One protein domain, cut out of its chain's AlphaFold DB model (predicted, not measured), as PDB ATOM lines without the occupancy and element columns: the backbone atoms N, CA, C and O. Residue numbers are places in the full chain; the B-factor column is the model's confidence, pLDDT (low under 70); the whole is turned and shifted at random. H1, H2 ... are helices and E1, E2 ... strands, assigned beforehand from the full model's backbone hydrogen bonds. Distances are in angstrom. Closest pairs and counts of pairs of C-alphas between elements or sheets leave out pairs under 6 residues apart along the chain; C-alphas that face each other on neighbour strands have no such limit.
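What this domain is: This is residues 27 to 97 of the 594 residues of an uncharacterized protein of Catenaria anguillulae PL171 (UniProt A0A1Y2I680). The core is one twisted sheet of four strands, two hairpins side by side, E1 with E2 and E3 with E4. The short helices H1 and H2 come first, H1 only grazing the sheet; the short helix H3 follows E4 beyond its last residue, and residues 59 to 71 loop from edge strand E2 to edge strand E3. The printed part has 71 residues with three named helices and four named strands, in the order H1 H2 E1 E2 E3 E4 H3; the sheet's order is E2 E1 E4 E3, all antiparallel. The class is mixed, helices and strands; the whole is compact, with a radius of gyration of the C-alphas of 12.7 A and spans of 40 by 27 by 18 A.

How they stand to each other: Start at H1, residues 27 to 33, which only grazes the sheet with residues 27 to 31; its closest C-alpha pair with E2, residues 54 to 58, is Gln 27 and Met 56, 6.1 A. H2, residues 36 to 39, is not on the sheet and is apart from H1. In H1 every O i to N i+4 pair is within hydrogen-bond range; H2 and H3, residues 93 to 96, are too short for such a pair. E1, residues 42 to 48, forms a hairpin with E2: look for N 46 and O 56, 2.8 A. On its other side is E4, residues 81 to 89, with N 43 and O 88 at 2.8 A. E4 forms a hairpin with E3, residues 72 to 78, where N 74 and O 85 are 2.8 A apart. H3 is not on the sheet and is only just apart from E1, the closest C-alphas being 8.2 A apart.

Where its parts are: Find C-alpha 27 at (-13.060, 98.946, 95.336), where H1 begins its 10.2 A; H2 measures 5.5 A. E1 runs 19.8 A from C-alpha 42 at (-26.279, 103.164, 85.351), and E2 10.9 A. E3 covers 18.8 A, E4 25.8 A, and H3 5.3 A, ending at C-alpha 96 at (-35.570, 111.542, 81.636).

The domain as a whole: The C-alphas farthest apart are those of Asp 80 and Arg 95, 40.1 A. The printed part has no cut; the link from E2 to E3 is long and the others are tight. Look for pLDDT under 70 at residues 35 to 40, 62 to 68 and 91 to 97; the mean of the printed part is 80.3.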
ATOM      1  N   GLN A  27     -11.743  98.344  95.098       84.38
ATOM      2  CA  GLN A  27     -13.060  98.946  95.336       84.38
ATOM      3  C   GLN A  27     -12.976 100.434  95.698       84.38
ATOM      4  O   GLN A  27     -13.765 101.236  95.197       84.38
ATOM      5  N   LEU A  28     -12.012 100.829  96.535       84.75
ATOM      6  CA  LEU A  28     -11.823 102.227  96.929       84.75
ATOM      7  C   LEU A  28     -11.231 103.059  95.782       84.75
ATOM      8  O   LEU A  28     -11.637 104.204  95.583       84.75
ATOM      9  N   ALA A  29     -10.299 102.488  95.015       85.56
ATOM     10  CA  ALA A  29      -9.736 103.120  93.825       85.56
ATOM     11  C   ALA A  29     -10.813 103.355  92.751       85.56
ATOM     12  O   ALA A  29     -10.963 104.482  92.277       85.56
ATOM     13  N   MET A  30     -11.615 102.332  92.439       85.25
ATOM     14  CA  MET A  30     -12.735 102.431  91.503       85.25
ATOM     15  C   MET A  30     -13.780 103.442  91.991       85.25
ATOM     16  O   MET A  30     -14.089 104.374  91.262       85.25
ATOM     17  N   ARG A  31     -14.255 103.370  93.244       83.31
ATOM     18  CA  ARG A  31     -15.228 104.341  93.797       83.31
ATOM     19  C   ARG A  31     -14.755 105.803  93.790       83.31
ATOM     20  O   ARG A  31     -15.585 106.701  93.910       83.31
ATOM     21  N   ARG A  32     -13.447 106.065  93.680       83.31
ATOM     22  CA  ARG A  32     -12.888 107.425  93.554       83.31
ATOM     23  C   ARG A  32     -12.872 107.934  92.115       83.31
ATOM     24  O   ARG A  32     -13.135 109.113  91.909       83.31
ATOM     25  N   THR A  33     -12.563 107.084  91.136       82.69
ATOM     26  CA  THR A  33     -12.596 107.462  89.709       82.69
ATOM     27  C   THR A  33     -14.031 107.518  89.178       82.69
ATOM     28  O   THR A  33     -14.388 108.391  88.389       82.69
ATOM     29  N   LEU A  34     -14.877 106.621  89.674       78.94
ATOM     30  CA  LEU A  34     -16.293 106.481  89.367       78.94
ATOM     31  C   LEU A  34     -17.132 107.459  90.204       78.94
ATOM     32  O   LEU A  34     -17.806 107.083  91.162       78.94
ATOM     33  N   SER A  35     -17.069 108.748  89.861       68.31
ATOM     34  CA  SER A  35     -17.828 109.775  90.586       68.31
ATOM     35  C   SER A  35     -19.346 109.513  90.535       68.31
ATOM     36  O   SER A  35     -19.914 109.257  89.471       68.31
ATOM     37  N   ARG A  36     -20.026 109.630  91.687       61.16
ATOM     38  CA  ARG A  36     -21.475 109.352  91.830       61.16
ATOM     39  C   ARG A  36     -22.361 110.114  90.834       61.16
ATOM     40  O   ARG A  36     -23.418 109.612  90.466       61.16
ATOM     41  N   GLY A  37     -21.935 111.297  90.384       62.62
ATOM     42  CA  GLY A  37     -22.672 112.100  89.403       62.62
ATOM     43  C   GLY A  37     -22.720 111.495  87.996       62.62
ATOM     44  O   GLY A  37     -23.690 111.722  87.284       62.62
ATOM     45  N   ALA A  38     -21.721 110.698  87.604       61.50
ATOM     46  CA  ALA A  38     -21.664 110.084  86.274       61.50
ATOM     47  C   ALA A  38     -22.431 108.751  86.176       61.50
ATOM     48  O   ALA A  38     -22.740 108.304  85.075       61.50
ATOM     49  N   ILE A  39     -22.704 108.100  87.315       66.69
ATOM     50  CA  ILE A  39     -23.156 106.694  87.376       66.69
ATOM     51  C   ILE A  39     -24.517 106.549  88.067       66.69
ATOM     52  O   ILE A  39     -25.117 105.487  88.001       66.69
ATOM     53  N   GLY A  40     -25.088 107.612  88.646       68.44
ATOM     54  CA  GLY A  40     -26.385 107.554  89.344       68.44
ATOM     55  C   GLY A  40     -27.573 107.006  88.529       68.44
ATOM     56  O   GLY A  40     -28.628 106.743  89.100       68.44
ATOM     57  N   SER A  41     -27.412 106.816  87.216       72.94
ATOM     58  CA  SER A  41     -28.413 106.273  86.297       72.94
ATOM     59  C   SER A  41     -28.014 104.941  85.622       72.94
ATOM     60  O   SER A  41     -28.816 104.359  84.880       72.94
ATOM     61  N   MET A  42     -26.820 104.411  85.907       83.06
ATOM     62  CA  MET A  42     -26.279 103.164  85.351       83.06
ATOM     63  C   MET A  42     -25.883 102.201  86.474       83.06
ATOM     64  O   MET A  42     -25.340 102.615  87.493       83.06
ATOM     65  N   GLN A  43     -26.121 100.909  86.279       86.62
ATOM     66  CA  GLN A  43     -25.548  99.868  87.122       86.62
ATOM     67  C   GLN A  43     -24.217  99.431  86.500       86.62
ATOM     68  O   GLN A  43     -24.139  99.140  85.304       86.62
ATOM     69  N   LEU A  44     -23.162  99.414  87.313       89.94
ATOM     70  CA  LEU A  44     -21.817  99.030  86.898       89.94
ATOM     71  C   LEU A  44     -21.431  97.725  87.583       89.94
ATOM     72  O   LEU A  44     -21.577  97.600  88.796       89.94
ATOM     73  N   ARG A  45     -20.880  96.780  86.823       91.50
ATOM     74  CA  ARG A  45     -20.353  95.515  87.338       91.50
ATOM     75  C   ARG A  45     -19.016  95.200  86.673       91.50
ATOM     76  O   ARG A  45     -18.943  95.112  85.449       91.50
ATOM     77  N   VAL A  46     -17.972  95.032  87.479       93.56
ATOM     78  CA  VAL A  46     -16.595  94.748  87.056       93.56
ATOM     79  C   VAL A  46     -16.199  93.357  87.540       93.56
ATOM     80  O   VAL A  46     -16.242  93.083  88.741       93.56
ATOM     81  N   VAL A  47     -15.802  92.488  86.613       94.31
ATOM     82  CA  VAL A  47     -15.423  91.091  86.875       94.31
ATOM     83  C   VAL A  47     -13.996  90.851  86.378       94.31
ATOM     84  O   VAL A  47     -13.666  91.252  85.264       94.31
ATOM     85  N   ASP A  48     -13.152  90.208  87.188       94.62
ATOM     86  CA  ASP A  48     -11.853  89.680  86.744       94.62
ATOM     87  C   ASP A  48     -12.120  88.444  85.869       94.62
ATOM     88  O   ASP A  48     -12.667  87.451  86.350       94.62
ATOM     89  N   GLU A  49     -11.793  88.519  84.577       94.69
ATOM     90  CA  GLU A  49     -12.154  87.502  83.578       94.69
ATOM     91  C   GLU A  49     -11.412  86.175  83.808       94.69
ATOM     92  O   GLU A  49     -11.954  85.113  83.514       94.69
ATOM     93  N   LEU A  50     -10.212  86.217  84.406       93.06
ATOM     94  CA  LEU A  50      -9.423  85.019  84.716       93.06
ATOM     95  C   LEU A  50      -9.893  84.315  85.990       93.06
ATOM     96  O   LEU A  50      -9.810  83.092  86.083       93.06
ATOM     97  N   LEU A  51     -10.344  85.078  86.989       92.62
ATOM     98  CA  LEU A  51     -10.780  84.523  88.274       92.62
ATOM     99  C   LEU A  51     -12.291  84.269  88.350       92.62
ATOM    100  O   LEU A  51     -12.741  83.586  89.267       92.62
ATOM    101  N   GLY A  52     -13.087  84.859  87.454       91.31
ATOM    102  CA  GLY A  52     -14.551  84.882  87.556       91.31
ATOM    103  C   GLY A  52     -15.071  85.663  88.772       91.31
ATOM    104  O   GLY A  52     -16.256  85.589  89.095       91.31
ATOM    105  N   VAL A  53     -14.197  86.401  89.468       92.25
ATOM    106  CA  VAL A  53     -14.518  87.117  90.707       92.25
ATOM    107  C   VAL A  53     -15.013  88.520  90.383       92.25
ATOM    108  O   VAL A  53     -14.356  89.299  89.691       92.25
ATOM    109  N   GLU A  54     -16.174  88.860  90.931       91.56
ATOM    110  CA  GLU A  54     -16.729  90.206  90.874       91.56
ATOM    111  C   GLU A  54     -15.929  91.141  91.791       91.56
ATOM    112  O   GLU A  54     -15.958  91.021  93.014       91.56
ATOM    113  N   LEU A  55     -15.182  92.070  91.190       91.25
ATOM    114  CA  LEU A  55     -14.342  93.027  91.912       91.25
ATOM    115  C   LEU A  55     -15.184  94.155  92.520       91.25
ATOM    116  O   LEU A  55     -14.903  94.632  93.623       91.25
ATOM    117  N   MET A  56     -16.214  94.583  91.788       90.06
ATOM    118  CA  MET A  56     -17.139  95.639  92.184       90.06
ATOM    119  C   MET A  56     -18.468  95.485  91.443       90.06
ATOM    120  O   MET A  56     -18.487  95.338  90.224       90.06
ATOM    121  N   SER A  57     -19.572  95.634  92.168       88.75
ATOM    122  CA  SER A  57     -20.866  96.004  91.601       88.75
ATOM    123  C   SER A  57     -21.407  97.205  92.362       88.75
ATOM    124  O   SER A  57     -21.291  97.279  93.588       88.75
ATOM    125  N   ASP A  58     -21.938  98.169  91.620       86.88
ATOM    126  CA  ASP A  58     -22.621  99.340  92.152       86.88
ATOM    127  C   ASP A  58     -23.962  99.475  91.429       86.88
ATOM    128  O   ASP A  58     -24.022  99.524  90.196       86.88
ATOM    129  N   SER A  59     -25.047  99.477  92.200       81.44
ATOM    130  CA  SER A  59     -26.415  99.601  91.708       81.44
ATOM    131  C   SER A  59     -27.127 100.723  92.468       81.44
ATOM    132  O   SER A  59     -27.100 100.747  93.704       81.44
ATOM    133  N   PRO A  60     -27.765 101.681  91.771       77.81
ATOM    134  CA  PRO A  60     -28.465 102.760  92.449       77.81
ATOM    135  C   PRO A  60     -29.639 102.211  93.271       77.81
ATOM    136  O   PRO A  60     -30.413 101.363  92.824       77.81
ATOM    137  N   VAL A  61     -29.769 102.703  94.505       75.00
ATOM    138  CA  VAL A  61     -30.764 102.222  95.473       75.00
ATOM    139  C   VAL A  61     -32.174 102.327  94.883       75.00
ATOM    140  O   VAL A  61     -32.614 103.405  94.490       75.00
ATOM    141  N   GLY A  62     -32.887 101.199  94.828       68.75
ATOM    142  CA  GLY A  62     -34.242 101.123  94.275       68.75
ATOM    143  C   GLY A  62     -34.330 100.894  92.760       68.75
ATOM    144  O   GLY A  62     -35.441 100.868  92.232       68.75
ATOM    145  N   SER A  63     -33.219 100.687  92.041       67.19
ATOM    146  CA  SER A  63     -33.294 100.256  90.639       67.19
ATOM    147  C   SER A  63     -33.726  98.794  90.527       67.19
ATOM    148  O   SER A  63     -33.026  97.894  90.993       67.19
ATOM    149  N   THR A  64     -34.839  98.542  89.839       67.19
ATOM    150  CA  THR A  64     -35.148  97.208  89.317       67.19
ATOM    151  C   THR A  64     -34.197  96.889  88.165       67.19
ATOM    152  O   THR A  64     -33.967  97.743  87.300       67.19
ATOM    153  N   ARG A  65     -33.644  95.669  88.153       59.50
ATOM    154  CA  ARG A  65     -32.823  95.170  87.042       59.50
ATOM    155  C   ARG A  65     -33.599  95.322  85.729       59.50
ATOM    156  O   ARG A  65     -34.775  94.966  85.662       59.50
ATOM    157  N   PHE A  66     -32.939  95.860  84.709       61.97
ATOM    158  CA  PHE A  66     -33.345  95.621  83.327       61.97
ATOM    159  C   PHE A  66     -32.957  94.181  82.958       61.97
ATOM    160  O   PHE A  66     -32.092  93.604  83.620       61.97
ATOM    161  N   ASP A  67     -33.554  93.615  81.908       66.44
ATOM    162  CA  ASP A  67     -32.998  92.402  81.304       66.44
ATOM    163  C   ASP A  67     -31.542  92.660  80.892       66.44
ATOM    164  O   ASP A  67     -31.228  93.693  80.289       66.44
ATOM    165  N   ASP A  68     -30.656  91.700  81.172       66.44
ATOM    166  CA  ASP A  68     -29.226  91.779  80.831       66.44
ATOM    167  C   ASP A  68     -28.982  91.796  79.296       66.44
ATOM    168  O   ASP A  68     -27.852  91.898  78.840       66.44
ATOM    169  N   SER A  69     -30.030  91.770  78.463       70.25
ATOM    170  CA  SER A  69     -29.972  91.885  76.994       70.25
ATOM    171  C   SER A  69     -29.479  93.244  76.470       70.25
ATOM    172  O   SER A  69     -29.222  93.391  75.271       70.25
ATOM    173  N   HIS A  70     -29.354  94.250  77.340       73.94
ATOM    174  CA  HIS A  70     -28.881  95.598  77.004       73.94
ATOM    175  C   HIS A  70     -27.636  96.032  77.803       73.94
ATOM    176  O   HIS A  70     -27.361  97.229  77.923       73.94
ATOM    177  N   SER A  71     -26.863  95.086  78.348       84.50
ATOM    178  CA  SER A  71     -25.548  95.373  78.925       84.50
ATOM    179  C   SER A  71     -24.510  95.689  77.845       84.50
ATOM    180  O   SER A  71     -24.304  94.938  76.892       84.50
ATOM    181  N   VAL A  72     -23.780  96.791  78.023       89.38
ATOM    182  CA  VAL A  72     -22.568  97.067  77.243       89.38
ATOM    183  C   VAL A  72     -21.382  96.472  77.992       89.38
ATOM    184  O   VAL A  72     -21.051  96.923  79.089       89.38
ATOM    185  N   HIS A  73     -20.745  95.467  77.396       91.44
ATOM    186  CA  HIS A  73     -19.524  94.853  77.912       91.44
ATOM    187  C   HIS A  73     -18.292  95.480  77.258       91.44
ATOM    188  O   HIS A  73     -18.243  95.660  76.040       91.44
ATOM    189  N   ARG A  74     -17.279  95.799  78.063       93.94
ATOM    190  CA  ARG A  74     -15.993  96.324  77.606       93.94
ATOM    191  C   ARG A  74     -14.860  95.635  78.354       93.94
ATOM    192  O   ARG A  74     -14.770  95.745  79.575       93.94
ATOM    193  N   HIS A  75     -13.983  94.966  77.613       93.44
ATOM    194  CA  HIS A  75     -12.757  94.402  78.170       93.44
ATOM    195  C   HIS A  75     -11.744  95.528  78.419       93.44
ATOM    196  O   HIS A  75     -11.582  96.432  77.592       93.44
ATOM    197  N   VAL A  76     -11.085  95.487  79.574       92.62
ATOM    198  CA  VAL A  76     -10.065  96.442  80.014       92.62
ATOM    199  C   VAL A  76      -8.921  95.645  80.630       92.62
ATOM    200  O   VAL A  76      -9.138  94.898  81.579       92.62
ATOM    201  N   SER A  77      -7.704  95.793  80.111       90.38
ATOM    202  CA  SER A  77      -6.512  95.184  80.703       90.38
ATOM    203  C   SER A  77      -5.930  96.083  81.797       90.38
ATOM    204  O   SER A  77      -5.677  97.269  81.578       90.38
ATOM    205  N   VAL A  78      -5.704  95.521  82.985       88.38
ATOM    206  CA  VAL A  78      -5.107  96.216  84.133       88.38
ATOM    207  C   VAL A  78      -3.974  95.366  84.689       88.38
ATOM    208  O   VAL A  78      -4.226  94.333  85.301       88.38
ATOM    209  N   VAL A  79      -2.730  95.813  84.473       80.94
ATOM    210  CA  VAL A  79      -1.496  95.152  84.953       80.94
ATOM    211  C   VAL A  79      -1.540  93.639  84.674       80.94
ATOM    212  O   VAL A  79      -1.558  92.809  85.578       80.94
ATOM    213  N   ASP A  80      -1.666  93.317  83.385       85.69
ATOM    214  CA  ASP A  80      -1.733  91.968  82.805       85.69
ATOM    215  C   ASP A  80      -2.972  91.118  83.141       85.69
ATOM    216  O   ASP A  80      -3.080  89.981  82.682       85.69
ATOM    217  N   ARG A  81      -3.970  91.667  83.850       88.94
ATOM    218  CA  ARG A  81      -5.273  91.007  84.039       88.94
ATOM    219  C   ARG A  81      -6.358  91.574  83.120       88.94
ATOM    220  O   ARG A  81      -6.571  92.788  83.134       88.94
ATOM    221  N   PRO A  82      -7.079  90.737  82.352       94.31
ATOM    222  CA  PRO A  82      -8.277  91.152  81.637       94.31
ATOM    223  C   PRO A  82      -9.460  91.268  82.608       94.31
ATOM    224  O   PRO A  82      -9.794  90.333  83.335       94.31
ATOM    225  N   TRP A  83     -10.095  92.437  82.633       95.44
ATOM    226  CA  TRP A  83     -11.329  92.696  83.370       95.44
ATOM    227  C   TRP A  83     -12.468  92.976  82.395       95.44
ATOM    228  O   TRP A  83     -12.309  93.746  81.446       95.44
ATOM    229  N   ILE A  84     -13.647  92.425  82.673       95.44
ATOM    230  CA  ILE A  84     -14.883  92.752  81.964       95.44
ATOM    231  C   ILE A  84     -15.617  93.821  82.768       95.44
ATOM    232  O   ILE A  84     -16.114  93.569  83.868       95.44
ATOM    233  N   VAL A  85     -15.708  95.021  82.201       93.62
ATOM    234  CA  VAL A  85     -16.569  96.097  82.697       93.62
ATOM    235  C   VAL A  85     -17.906  95.993  81.977       93.62
ATOM    236  O   VAL A  85     -17.974  96.137  80.758       93.62
ATOM    237  N   SER A  86     -18.971  95.735  82.725       92.06
ATOM    238  CA  SER A  86     -20.343  95.675  82.221       92.06
ATOM    239  C   SER A  86     -21.159  96.847  82.760       92.06
ATOM    240  O   SER A  86     -21.225  97.067  83.970       92.06
ATOM    241  N   CYS A  87     -21.755  97.610  81.846       89.56
ATOM    242  CA  CYS A  87     -22.613  98.751  82.146       89.56
ATOM    243  C   CYS A  87     -24.043  98.437  81.696       89.56
ATOM    244  O   CYS A  87     -24.272  98.200  80.510       89.56
ATOM    245  N   THR A  88     -25.007  98.479  82.612       87.75
ATOM    246  CA  THR A  88     -26.440  98.347  82.314       87.75
ATOM    247  C   THR A  88     -27.168  99.659  82.598       87.75
ATOM    248  O   THR A  88     -26.987 100.291  83.640       87.75
ATOM    249  N   ALA A  89     -28.006 100.105  81.662       80.25
ATOM    250  CA  ALA A  89     -28.842 101.284  81.868       80.25
ATOM    251  C   ALA A  89     -29.997 100.950  82.826       80.25
ATOM    252  O   ALA A  89     -30.705  99.960  82.637       80.25
ATOM    253  N   THR A  90     -30.221 101.778  83.849       76.38
ATOM    254  CA  THR A  90     -31.332 101.555  84.788       76.38
ATOM    255  C   THR A  90     -32.621 102.220  84.306       76.38
ATOM    256  O   THR A  90     -32.593 103.230  83.595       76.38
ATOM    257  N   ASN A  91     -33.772 101.705  84.758       66.75
ATOM    258  CA  ASN A  91     -35.103 102.251  84.449       66.75
ATOM    259  C   ASN A  91     -35.283 103.746  84.798       66.75
ATOM    260  O   ASN A  91     -36.209 104.376  84.286       66.75
ATOM    261  N   LEU A  92     -34.411 104.324  85.633       63.84
ATOM    262  CA  LEU A  92     -34.434 105.744  85.993       63.84
ATOM    263  C   LEU A  92     -34.186 106.642  84.765       63.84
ATOM    264  O   LEU A  92     -34.975 107.553  84.519       63.84
ATOM    265  N   THR A  93     -33.208 106.306  83.909       58.12
ATOM    266  CA  THR A  93     -32.936 107.043  82.647       58.12
ATOM    267  C   THR A  93     -34.140 107.100  81.703       58.12
ATOM    268  O   THR A  93     -34.316 108.064  80.957       58.12
ATOM    269  N   ARG A  94     -35.002 106.075  81.733       54.47
ATOM    270  CA  ARG A  94     -36.147 105.954  80.823       54.47
ATOM    271  C   ARG A  94     -37.217 107.019  81.076       54.47
ATOM    272  O   ARG A  94     -38.027 107.263  80.186       54.47
ATOM    273  N   ARG A  95     -37.243 107.650  82.258       53.03
ATOM    274  CA  ARG A  95     -38.121 108.800  82.527       53.03
ATOM    275  C   ARG A  95     -37.540 110.096  81.959       53.03
ATOM    276  O   ARG A  95     -38.278 110.829  81.309       53.03
ATOM    277  N   ASP A  96     -36.233 110.310  82.089       54.59
ATOM    278  CA  ASP A  96     -35.570 111.542  81.636       54.59
ATOM    279  C   ASP A  96     -35.497 111.652  80.102       54.59
ATOM    280  O   ASP A  96     -35.719 112.723  79.542       54.59
ATOM    281  N   PHE A  97     -35.293 110.536  79.392       50.75
ATOM    282  CA  PHE A  97     -35.328 110.517  77.920       50.75
ATOM    283  C   PHE A  97     -36.741 110.458  77.317       50.75
ATOM    284  O   PHE A  97     -36.895 110.583  76.104       50.75
TER     285      PHE A  97